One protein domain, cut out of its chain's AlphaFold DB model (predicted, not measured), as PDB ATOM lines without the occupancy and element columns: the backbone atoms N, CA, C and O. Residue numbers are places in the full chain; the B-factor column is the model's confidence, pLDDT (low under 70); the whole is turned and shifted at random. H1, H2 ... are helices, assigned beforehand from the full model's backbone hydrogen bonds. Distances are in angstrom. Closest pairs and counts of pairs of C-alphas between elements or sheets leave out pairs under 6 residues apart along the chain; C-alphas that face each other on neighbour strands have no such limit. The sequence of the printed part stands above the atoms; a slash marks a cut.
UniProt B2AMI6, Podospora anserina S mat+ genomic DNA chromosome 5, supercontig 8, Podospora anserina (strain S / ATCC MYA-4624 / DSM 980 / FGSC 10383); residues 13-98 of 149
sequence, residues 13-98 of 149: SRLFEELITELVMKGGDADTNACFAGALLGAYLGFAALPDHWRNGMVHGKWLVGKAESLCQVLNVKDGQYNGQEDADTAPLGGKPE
ATOM      1  N   SER A  13       3.427  16.806 -80.021       92.75
ATOM      2  CA  SER A  13       4.772  17.019 -79.486       92.75
ATOM      3  C   SER A  13       5.079  16.044 -78.365       92.75
ATOM      4  O   SER A  13       6.101  15.359 -78.386       92.75
ATOM      5  N   ARG A  14       4.149  15.923 -77.420       93.94
ATOM      6  CA  ARG A  14       4.261  14.973 -76.318       93.94
ATOM      7  C   ARG A  14       4.321  13.526 -76.806       93.94
ATOM      8  O   ARG A  14       5.118  12.748 -76.295       93.94
ATOM      9  N   LEU A  15       3.524  13.167 -77.814       94.69
ATOM     10  CA  LEU A  15       3.563  11.825 -78.399       94.69
ATOM     11  C   LEU A  15       4.925  11.523 -79.046       94.69
ATOM     12  O   LEU A  15       5.437  10.416 -78.878       94.69
ATOM     13  N   PHE A  16       5.510  12.485 -79.771       96.31
ATOM     14  CA  PHE A  16       6.849  12.333 -80.348       96.31
ATOM     15  C   PHE A  16       7.890  12.061 -79.259       96.31
ATOM     16  O   PHE A  16       8.663  11.106 -79.346       96.31
ATOM     17  N   GLU A  17       7.865  12.888 -78.218       96.00
ATOM     18  CA  GLU A  17       8.793  12.821 -77.096       96.00
ATOM     19  C   GLU A  17       8.706  11.495 -76.338       96.00
ATOM     20  O   GLU A  17       9.726  10.841 -76.116       96.00
ATOM     21  N   GLU A  18       7.492  11.065 -75.983       96.69
ATOM     22  CA  GLU A  18       7.255   9.832 -75.228       96.69
ATOM     23  C   GLU A  18       7.741   8.598 -76.002       96.69
ATOM     24  O   GLU A  18       8.457   7.766 -75.441       96.69
ATOM     25  N   LEU A  19       7.415   8.496 -77.296       97.25
ATOM     26  CA  LEU A  19       7.780   7.337 -78.117       97.25
ATOM     27  C   LEU A  19       9.293   7.228 -78.340       97.25
ATOM     28  O   LEU A  19       9.855   6.139 -78.219       97.25
ATOM     29  N   ILE A  20       9.961   8.343 -78.651       98.00
ATOM     30  CA  ILE A  20      11.416   8.351 -78.860       98.00
ATOM     31  C   ILE A  20      12.152   8.098 -77.546       98.00
ATOM     32  O   ILE A  20      13.099   7.310 -77.520       98.00
ATOM     33  N   THR A  21      11.692   8.694 -76.444       97.75
ATOM     34  CA  THR A  21      12.280   8.458 -75.121       97.75
ATOM     35  C   THR A  21      12.140   6.996 -74.717       97.75
ATOM     36  O   THR A  21      13.124   6.381 -74.306       97.75
ATOM     37  N   GLU A  22      10.951   6.399 -74.869       98.12
ATOM     38  CA  GLU A  22      10.760   4.984 -74.545       98.12
ATOM     39  C   GLU A  22      11.689   4.091 -75.379       98.12
ATOM     40  O   GLU A  22      12.301   3.171 -74.829       98.12
ATOM     41  N   LEU A  23      11.817   4.372 -76.679       98.00
ATOM     42  CA  LEU A  23      12.663   3.601 -77.587       98.00
ATOM     43  C   LEU A  23      14.136   3.647 -77.172       98.00
ATOM     44  O   LEU A  23      14.760   2.596 -77.032       98.00
ATOM     45  N   VAL A  24      14.680   4.843 -76.930       98.12
ATOM     46  CA  VAL A  24      16.084   5.019 -76.516       98.12
ATOM     47  C   VAL A  24      16.350   4.322 -75.181       98.12
ATOM     48  O   VAL A  24      17.389   3.684 -75.007       98.12
ATOM     49  N   MET A  25      15.385   4.354 -74.256       98.12
ATOM     50  CA  MET A  25      15.500   3.695 -72.951       98.12
ATOM     51  C   MET A  25      15.492   2.158 -73.020       98.12
ATOM     52  O   MET A  25      15.840   1.516 -72.028       98.12
ATOM     53  N   LYS A  26      15.155   1.537 -74.164       97.25
ATOM     54  CA  LYS A  26      15.366   0.089 -74.368       97.25
ATOM     55  C   LYS A  26      16.846  -0.270 -74.584       97.25
ATOM     56  O   LYS A  26      17.196  -1.443 -74.455       97.25
ATOM     57  N   GLY A  27      17.710   0.711 -74.859       94.88
ATOM     58  CA  GLY A  27      19.147   0.521 -75.065       94.88
ATOM     59  C   GLY A  27      19.507  -0.132 -76.407       94.88
ATOM     60  O   GLY A  27      18.723  -0.125 -77.354       94.88
ATOM     61  N   GLY A  28      20.720  -0.692 -76.487       95.81
ATOM     62  CA  GLY A  28      21.292  -1.221 -77.731       95.81
ATOM     63  C   GLY A  28      21.870  -0.112 -78.614       95.81
ATOM     64  O   GLY A  28      22.509   0.807 -78.108       95.81
ATOM     65  N   ASP A  29      21.632  -0.206 -79.921       96.88
ATOM     66  CA  ASP A  29      21.987   0.804 -80.931       96.88
ATOM     67  C   ASP A  29      20.940   1.938 -80.947       96.88
ATOM     68  O   ASP A  29      20.122   2.086 -81.860       96.88
ATOM     69  N   ALA A  30      20.845   2.635 -79.813       97.69
ATOM     70  CA  ALA A  30      19.730   3.520 -79.495       97.69
ATOM     71  C   ALA A  30      19.668   4.767 -80.392       97.69
ATOM     72  O   ALA A  30      18.571   5.223 -80.712       97.69
ATOM     73  N   ASP A  31      20.814   5.305 -80.804       96.50
ATOM     74  CA  ASP A  31      20.920   6.457 -81.702       96.50
ATOM     75  C   ASP A  31      20.449   6.107 -83.115       96.50
ATOM     76  O   ASP A  31      19.613   6.823 -83.673       96.50
ATOM     77  N   THR A  32      20.883   4.969 -83.660       96.94
ATOM     78  CA  THR A  32      20.401   4.476 -84.958       96.94
ATOM     79  C   THR A  32      18.898   4.197 -84.916       96.94
ATOM     80  O   THR A  32      18.152   4.645 -85.791       96.94
ATOM     81  N   ASN A  33      18.418   3.528 -83.861       97.69
ATOM     82  CA  ASN A  33      16.992   3.249 -83.672       97.69
ATOM     83  C   ASN A  33      16.154   4.535 -83.586       97.69
ATOM     84  O   ASN A  33      15.122   4.648 -84.254       97.69
ATOM     85  N   ALA A  34      16.600   5.517 -82.799       97.38
ATOM     86  CA  ALA A  34      15.930   6.808 -82.673       97.38
ATOM     87  C   ALA A  34      15.955   7.607 -83.982       97.38
ATOM     88  O   ALA A  34      14.969   8.271 -84.294       97.38
ATOM     89  N   CYS A  35      17.029   7.511 -84.771       96.81
ATOM     90  CA  CYS A  35      17.131   8.152 -86.080       96.81
ATOM     91  C   CYS A  35      16.034   7.651 -87.036       96.81
ATOM     92  O   CYS A  35      15.255   8.448 -87.566       96.81
ATOM     93  N   PHE A  36      15.899   6.330 -87.194       97.50
ATOM     94  CA  PHE A  36      14.867   5.750 -88.059       97.50
ATOM     95  C   PHE A  36      13.448   6.005 -87.540       97.50
ATOM     96  O   PHE A  36      12.579   6.441 -88.299       97.50
ATOM     97  N   ALA A  37      13.202   5.763 -86.250       97.75
ATOM     98  CA  ALA A  37      11.887   5.994 -85.658       97.75
ATOM     99  C   ALA A  37      11.489   7.476 -85.718       97.75
ATOM    100  O   ALA A  37      10.346   7.792 -86.049       97.75
ATOM    101  N   GLY A  38      12.435   8.381 -85.466       96.94
ATOM    102  CA  GLY A  38      12.239   9.825 -85.539       96.94
ATOM    103  C   GLY A  38      11.909  10.302 -86.948       96.94
ATOM    104  O   GLY A  38      11.017  11.133 -87.103       96.94
ATOM    105  N   ALA A  39      12.546   9.740 -87.981       96.88
ATOM    106  CA  ALA A  39      12.217  10.047 -89.373       96.88
ATOM    107  C   ALA A  39      10.773   9.641 -89.724       96.88
ATOM    108  O   ALA A  39      10.019  10.446 -90.276       96.88
ATOM    109  N   LEU A  40      10.361   8.425 -89.350       97.50
ATOM    110  CA  LEU A  40       8.998   7.932 -89.588       97.50
ATOM    111  C   LEU A  40       7.954   8.755 -88.827       97.50
ATOM    112  O   LEU A  40       6.939   9.173 -89.387       97.50
ATOM    113  N   LEU A  41       8.214   9.012 -87.548       96.50
ATOM    114  CA  LEU A  41       7.302   9.748 -86.684       96.50
ATOM    115  C   LEU A  41       7.219  11.225 -87.079       96.50
ATOM    116  O   LEU A  41       6.133  11.800 -87.072       96.50
ATOM    117  N   GLY A  42       8.339  11.820 -87.491       95.50
ATOM    118  CA  GLY A  42       8.407  13.181 -88.016       95.50
ATOM    119  C   GLY A  42       7.644  13.338 -89.330       95.50
ATOM    120  O   GLY A  42       6.917  14.318 -89.492       95.50
ATOM    121  N   ALA A  43       7.725  12.353 -90.231       95.06
ATOM    122  CA  ALA A  43       6.929  12.333 -91.460       95.06
ATOM    123  C   ALA A  43       5.419  12.219 -91.178       95.06
ATOM    124  O   ALA A  43       4.614  12.819 -91.889       95.06
ATOM    125  N   TYR A  44       5.031  11.483 -90.131       95.75
ATOM    126  CA  TYR A  44       3.628  11.283 -89.762       95.75
ATOM    127  C   TYR A  44       3.020  12.460 -88.979       95.75
ATOM    128  O   TYR A  44       1.907  12.893 -89.270       95.75
ATOM    129  N   LEU A  45       3.729  12.985 -87.975       94.75
ATOM    130  CA  LEU A  45       3.221  14.036 -87.081       94.75
ATOM    131  C   LEU A  45       3.497  15.457 -87.595       94.75
ATOM    132  O   LEU A  45       2.768  16.392 -87.234       94.75
ATOM    133  N   GLY A  46       4.517  15.607 -88.443       93.44
ATOM    134  CA  GLY A  46       5.009  16.868 -88.986       93.44
ATOM    135  C   GLY A  46       6.057  17.553 -88.101       93.44
ATOM    136  O   GLY A  46       6.168  17.290 -86.907       93.44
ATOM    137  N   PHE A  47       6.801  18.499 -88.683       92.88
ATOM    138  CA  PHE A  47       7.902  19.214 -88.014       92.88
ATOM    139  C   PHE A  47       7.485  19.944 -86.725       92.88
ATOM    140  O   PHE A  47       8.234  19.971 -85.753       92.88
ATOM    141  N   ALA A  48       6.265  20.492 -86.682       92.00
ATOM    142  CA  ALA A  48       5.731  21.184 -85.504       92.00
ATOM    143  C   ALA A  48       5.509  20.261 -84.289       92.00
ATOM    144  O   ALA A  48       5.272  20.755 -83.191       92.00
ATOM    145  N   ALA A  49       5.569  18.940 -84.478       93.56
ATOM    146  CA  ALA A  49       5.505  17.957 -83.404       93.56
ATOM    147  C   ALA A  49       6.881  17.644 -82.791       93.56
ATOM    148  O   ALA A  49       6.971  16.792 -81.919       93.56
ATOM    149  N   LEU A  50       7.965  18.282 -83.237       93.62
ATOM    150  CA  LEU A  50       9.253  18.138 -82.564       93.62
ATOM    151  C   LEU A  50       9.268  18.981 -81.280       93.62
ATOM    152  O   LEU A  50       9.046  20.200 -81.370       93.62
ATOM    153  N   PRO A  51       9.597  18.385 -80.114       92.81
ATOM    154  CA  PRO A  51       9.693  19.123 -78.865       92.81
ATOM    155  C   PRO A  51      10.616  20.332 -78.995       92.81
ATOM    156  O   PRO A  51      11.759  20.226 -79.448       92.81
ATOM    157  N   ASP A  52      10.114  21.494 -78.579       91.94
ATOM    158  CA  ASP A  52      10.833  22.772 -78.582       91.94
ATOM    159  C   ASP A  52      12.244  22.646 -78.009       91.94
ATOM    160  O   ASP A  52      13.226  23.071 -78.611       91.94
ATOM    161  N   HIS A  53      12.352  22.003 -76.856       92.06
ATOM    162  CA  HIS A  53      13.605  21.856 -76.136       92.06
ATOM    163  C   HIS A  53      14.560  20.815 -76.752       92.06
ATOM    164  O   HIS A  53      15.720  20.775 -76.362       92.06
ATOM    165  N   TRP A  54      14.107  19.993 -77.709       92.25
ATOM    166  CA  TRP A  54      14.967  19.095 -78.494       92.25
ATOM    167  C   TRP A  54      15.451  19.756 -79.780       92.25
ATOM    168  O   TRP A  54      16.609  19.607 -80.167       92.25
ATOM    169  N   ARG A  55      14.568  20.498 -80.458       90.38
ATOM    170  CA  ARG A  55      14.933  21.199 -81.697       90.38
ATOM    171  C   ARG A  55      15.813  22.421 -81.424       90.38
ATOM    172  O   ARG A  55      16.728  22.712 -82.195       90.38
ATOM    173  N   ASN A  56      15.560  23.130 -80.324       90.38
ATOM    174  CA  ASN A  56      16.333  24.302 -79.932       90.38
ATOM    175  C   ASN A  56      17.685  23.847 -79.368       90.38
ATOM    176  O   ASN A  56      17.742  23.167 -78.352       90.38
ATOM    177  N   GLY A  57      18.778  24.235 -80.027       83.94
ATOM    178  CA  GLY A  57      20.133  23.824 -79.636       83.94
ATOM    179  C   GLY A  57      20.665  22.598 -80.382       83.94
ATOM    180  O   GLY A  57      21.796  22.188 -80.126       83.94
ATOM    181  N   MET A  58      19.909  22.052 -81.344       90.44
ATOM    182  CA  MET A  58      20.410  21.004 -82.231       90.44
ATOM    183  C   MET A  58      21.624  21.500 -83.023       90.44
ATOM    184  O   MET A  58      21.567  22.503 -83.748       90.44
ATOM    185  N   VAL A  59      22.727  20.765 -82.903       93.88
ATOM    186  CA  VAL A  59      23.955  21.033 -83.652       93.88
ATOM    187  C   VAL A  59      23.652  20.918 -85.149       93.88
ATOM    188  O   VAL A  59      23.010  19.972 -85.591       93.88
ATOM    189  N   HIS A  60      24.068  21.921 -85.925       93.62
ATOM    190  CA  HIS A  60      23.772  22.035 -87.359       93.62
ATOM    191  C   HIS A  60      22.272  22.082 -87.727       93.62
ATOM    192  O   HIS A  60      21.929  21.895 -88.891       93.62
ATOM    193  N   GLY A  61      21.367  22.414 -86.794       92.69
ATOM    194  CA  GLY A  61      19.918  22.421 -87.059       92.69
ATOM    195  C   GLY A  61      19.494  23.303 -88.243       92.69
ATOM    196  O   GLY A  61      18.717  22.869 -89.087       92.69
ATOM    197  N   LYS A  62      20.061  24.513 -88.374       93.69
ATOM    198  CA  LYS A  62      19.795  25.398 -89.530       93.69
ATOM    199  C   LYS A  62      20.199  24.761 -90.860       93.69
ATOM    200  O   LYS A  62      19.486  24.903 -91.846       93.69
ATOM    201  N   TRP A  63      21.336  24.069 -90.873       94.56
ATOM    202  CA  TRP A  63      21.839  23.380 -92.056       94.56
ATOM    203  C   TRP A  63      20.936  22.197 -92.427       94.56
ATOM    204  O   TRP A  63      20.513  22.105 -93.575       94.56
ATOM    205  N   LEU A  64      20.540  21.366 -91.453       94.38
ATOM    206  CA  LEU A  64      19.611  20.246 -91.667       94.38
ATOM    207  C   LEU A  64      18.261  20.707 -92.228       94.38
ATOM    208  O   LEU A  64      17.769  20.133 -93.198       94.38
ATOM    209  N   VAL A  65      17.676  21.758 -91.642       94.06
ATOM    210  CA  VAL A  65      16.419  22.340 -92.136       94.06
ATOM    211  C   VAL A  65      16.597  22.849 -93.564       94.06
ATOM    212  O   VAL A  65      15.770  22.534 -94.411       94.06
ATOM    213  N   GLY A  66      17.701  23.542 -93.862       94.94
ATOM    214  CA  GLY A  66      18.021  23.976 -95.223       94.94
ATOM    215  C   GLY A  66      18.048  22.817 -96.225       94.94
ATOM    216  O   GLY A  66      17.410  22.904 -97.269       94.94
ATOM    217  N   LYS A  67      18.687  21.690 -95.884       95.31
ATOM    218  CA  LYS A  67      18.705  20.492 -96.747       95.31
ATOM    219  C   LYS A  67      17.321  19.874 -96.944       95.31
ATOM    220  O   LYS A  67      16.998  19.449 -98.052       95.31
ATOM    221  N   ALA A  68      16.497  19.834 -95.897       95.00
ATOM    222  CA  ALA A  68      15.120  19.358 -96.010       95.00
ATOM    223  C   ALA A  68      14.293  20.254 -96.948       95.00
ATOM    224  O   ALA A  68      13.544  19.752 -97.784       95.00
ATOM    225  N   GLU A  69      14.470  21.575 -96.868       95.62
ATOM    226  CA  GLU A  69      13.818  22.521 -97.774       95.62
ATOM    227  C   GLU A  69      14.302  22.380 -99.221       95.62
ATOM    228  O   GLU A  69      13.471  22.380-100.131       95.62
ATOM    229  N   SER A  70      15.608  22.196 -99.438       95.81
ATOM    230  CA  SER A  70      16.184  21.899-100.755       95.81
ATOM    231  C   SER A  70      15.560  20.649-101.377       95.81
ATOM    232  O   SER A  70      15.201  20.654-102.553       95.81
ATOM    233  N   LEU A  71      15.354  19.587-100.589       94.62
ATOM    234  CA  LEU A  71      14.654  18.388-101.055       94.62
ATOM    235  C   LEU A  71      13.206  18.703-101.462       94.62
ATOM    236  O   LEU A  71      12.758  18.255-102.517       94.62
ATOM    237  N   CYS A  72      12.480  19.503-100.675       95.56
ATOM    238  CA  CYS A  72      11.126  19.931-101.035       95.56
ATOM    239  C   CYS A  72      11.087  20.742-102.341       95.56
ATOM    240  O   CYS A  72      10.121  20.607-103.092       95.56
ATOM    241  N   GLN A  73      12.113  21.546-102.627       96.38
ATOM    242  CA  GLN A  73      12.236  22.289-103.888       96.38
ATOM    243  C   GLN A  73      12.479  21.349-105.073       96.38
ATOM    244  O   GLN A  73      11.795  21.460-106.086       96.38
ATOM    245  N   VAL A  74      13.370  20.360-104.934       95.88
ATOM    246  CA  VAL A  74      13.612  19.341-105.979       95.88
ATOM    247  C   VAL A  74      12.346  18.542-106.294       95.88
ATOM    248  O   VAL A  74      12.080  18.219-107.450       95.88
ATOM    249  N   LEU A  75      11.546  18.239-105.271       95.50
ATOM    250  CA  LEU A  75      10.283  17.512-105.416       95.50
ATOM    251  C   LEU A  75       9.111  18.399-105.872       95.50
ATOM    252  O   LEU A  75       8.004  17.888-106.020       95.50
ATOM    253  N   ASN A  76       9.330  19.698-106.103       95.44
ATOM    254  CA  ASN A  76       8.296  20.685-106.442       95.44
ATOM    255  C   ASN A  76       7.153  20.767-105.407       95.44
ATOM    256  O   ASN A  76       6.007  21.055-105.744       95.44
ATOM    257  N   VAL A  77       7.462  20.497-104.136       94.69
ATOM    258  CA  VAL A  77       6.530  20.621-103.000       94.69
ATOM    259  C   VAL A  77       6.595  22.025-102.385       94.69
ATOM    260  O   VAL A  77       5.641  22.474-101.755       94.69
ATOM    261  N   LYS A  78       7.718  22.727-102.568       93.69
ATOM    262  CA  LYS A  78       7.953  24.102-102.113       93.69
ATOM    263  C   LYS A  78       8.470  24.936-103.282       93.69
ATOM    264  O   LYS A  78       9.286  24.448-104.059       93.69
ATOM    265  N   ASP A  79       8.046  26.196-103.354       94.44
ATOM    266  CA  ASP A  79       8.574  27.142-104.334       94.44
ATOM    267  C   ASP A  79      10.089  27.347-104.176       94.44
ATOM    268  O   ASP A  79      10.641  27.423-103.068       94.44
ATOM    269  N   GLY A  80      10.764  27.471-105.317       92.19
ATOM    270  CA  GLY A  80      12.198  27.715-105.414       92.19
ATOM    271  C   GLY A  80      12.882  26.768-106.391       92.19
ATOM    272  O   GLY A  80      12.275  25.842-106.921       92.19
ATOM    273  N   GLN A  81      14.164  27.022-106.637       89.88
ATOM    274  CA  GLN A  81      15.017  26.144-107.428       89.88
ATOM    275  C   GLN A  81      16.259  25.806-106.614       89.88
ATOM    276  O   GLN A  81      16.911  26.694-106.070       89.88
ATOM    277  N   TYR A  82      16.563  24.515-106.539       94.62
ATOM    278  CA  TYR A  82      17.770  23.997-105.912       94.62
ATOM    279  C   TYR A  82      18.514  23.122-106.917       94.62
ATOM    280  O   TYR A  82      17.947  22.168-107.453       94.62
ATOM    281  N   ASN A  83      19.786  23.443-107.154       92.69
ATOM    282  CA  ASN A  83      20.690  22.634-107.958       92.69
ATOM    283  C   ASN A  83      21.725  21.974-107.045       92.69
ATOM    284  O   ASN A  83      22.629  22.635-106.542       92.69
ATOM    285  N   GLY A  84      21.616  20.655-106.865       90.12
ATOM    286  CA  GLY A  84      22.569  19.904-106.050       90.12
ATOM    287  C   GLY A  84      24.005  20.026-106.557       90.12
ATOM    288  O   GLY A  84      24.911  20.120-105.748       90.12
ATOM    289  N   GLN A  85      24.231  20.127-107.872       90.12
ATOM    290  CA  GLN A  85      25.590  20.188-108.433       90.12
ATOM    291  C   GLN A  85      26.384  21.425-107.996       90.12
ATOM    292  O   GLN A  85      27.613  21.402-108.021       90.12
ATOM    293  N   GLU A  86      25.693  22.492-107.602       91.31
ATOM    294  CA  GLU A  86      26.298  23.727-107.094       91.31
ATOM    295  C   GLU A  86      26.516  23.689-105.571       91.31
ATOM    296  O   GLU A  86      27.186  24.556-105.013       91.31
ATOM    297  N   ASP A  87      25.975  22.679-104.888       92.44
ATOM    298  CA  ASP A  87      26.074  22.517-103.445       92.44
ATOM    299  C   ASP A  87      27.293  21.663-103.081       92.44
ATOM    300  O   ASP A  87      27.353  20.459-103.363       92.44
ATOM    301  N   ALA A  88      28.255  22.296-102.405       90.88
ATOM    302  CA  ALA A  88      29.493  21.664-101.972       90.88
ATOM    303  C   ALA A  88      29.254  20.386-101.153       90.88
ATOM    304  O   ALA A  88      29.999  19.421-101.320       90.88
ATOM    305  N   ASP A  89      28.205  20.323-100.328       90.06
ATOM    306  CA  ASP A  89      27.933  19.149 -99.489       90.06
ATOM    307  C   ASP A  89      27.518  17.918-100.303       90.06
ATOM    308  O   ASP A  89      27.572  16.802 -99.788       90.06
ATOM    309  N   THR A  90      27.091  18.095-101.556       90.75
ATOM    310  CA  THR A  90      26.741  16.977-102.446       90.75
ATOM    311  C   THR A  90      27.907  16.531-103.327       90.75
ATOM    312  O   THR A  90      27.805  15.517-104.023       90.75
ATOM    313  N   ALA A  91      29.031  17.255-103.291       91.00
ATOM    314  CA  ALA A  91      30.247  16.846-103.974       91.00
ATOM    315  C   ALA A  91      30.741  15.489-103.430       91.00
ATOM    316  O   ALA A  91      30.448  15.144-102.284       91.00
ATOM    317  N   PRO A  92      31.558  14.729-104.182       89.06
ATOM    318  CA  PRO A  92      32.023  13.403-103.759       89.06
ATOM    319  C   PRO A  92      32.703  13.353-102.379       89.06
ATOM    320  O   PRO A  92      32.656  12.327-101.705       89.06
ATOM    321  N   LEU A  93      33.315  14.458-101.943       88.62
ATOM    322  CA  LEU A  93      33.963  14.593-100.632       88.62
ATOM    323  C   LEU A  93      33.124  15.373 -99.607       88.62
ATOM    324  O   LEU A  93      33.629  15.721 -98.538       88.62
ATOM    325  N   GLY A  94      31.863  15.677 -99.919       88.31
ATOM    326  CA  GLY A  94      30.965  16.457 -99.066       88.31
ATOM    327  C   GLY A  94      31.544  17.826 -98.716       88.31
ATOM    328  O   GLY A  94      31.632  18.182 -97.544       88.31
ATOM    329  N   GLY A  95      32.064  18.529 -99.723       86.81
ATOM    330  CA  GLY A  95      32.653  19.861 -99.580       86.81
ATOM    331  C   GLY A  95      34.019  19.885 -98.896       86.81
ATOM    332  O   GLY A  95      34.591  20.956 -98.702       86.81
ATOM    333  N   LYS A  96      34.568  18.722 -98.527       87.69
ATOM    334  CA  LYS A  96      35.898  18.625 -97.926       87.69
ATOM    335  C   LYS A  96      36.981  18.637 -99.007       87.69
ATOM    336  O   LYS A  96      36.764  18.093-100.091       87.69
ATOM    337  N   PRO A  97      38.154  19.219 -98.717       87.75
ATOM    338  CA  PRO A  97      39.288  19.147 -99.626       87.75
ATOM    339  C   PRO A  97      39.763  17.699 -99.787       87.75
ATOM    340  O   PRO A  97      39.640  16.886 -98.864       87.75
ATOM    341  N   GLU A  98      40.354  17.399-100.943       86.62
ATOM    342  CA  GLU A  98      41.101  16.159-101.145       86.62
ATOM    343  C   GLU A  98      42.222  16.050-100.107       86.62
ATOM    344  O   GLU A  98      42.948  17.008 -99.841       86.62
TER     345      GLU A  98
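AT A GLANCE: This is residues 13 to 98 of the 149 residues of an uncharacterized protein of Podospora anserina (strain S / ATCC MYA-4624 / DSM 980 / FGSC 10383) (UniProt B2AMI6). H2, the longest helix, forms a hairpin with H1 at one end of a loose, two-part shape; H4 and the stretch after it, residues 75 to 98, make the other part. Short H3 and the free-standing residues 56 to 64 bridge the two. The 86 printed residues hold four named helices, H1 to H4 in order, and no named strand: all helix. The whole is loose, radius of gyration of the C-alphas 15.6 A, spanning 41 by 34 by 21 A.

IN THESE COORDINATES: H2, residues 30 to 45, measures 21.0 A and has a kink of 26 degrees near residue 37. H1, residues 13 to 25, measures 18.3 A from C-alpha 13 at (4.772, 17.019, -79.486). H3 is residues 52 to 55. H4, residues 61 to 74, measures 20.2 A and ends at C-alpha 74 (13.612, 19.341, -105.979).

HOW THE PARTS SIT: H2 touches H1, closest C-alphas Val 24 and Ala 30, 4.9 A, at a shallow tilt of 21 degrees, opposite ways. H3 and H4 are close but not clearly touching, closest C-alphas Arg 55 and Gly 61, 7.4 A. H2 and H4 are apart. In H1, H2 and H4 every O i to N i+4 pair is within hydrogen-bond range; H3 is too short for one.

THE WHOLE: The farthest C-alphas, Arg 14 and Glu 98, are 44.4 A apart. The printed part has no cut, no link is long, and no printed residue is under 70 in pLDDT.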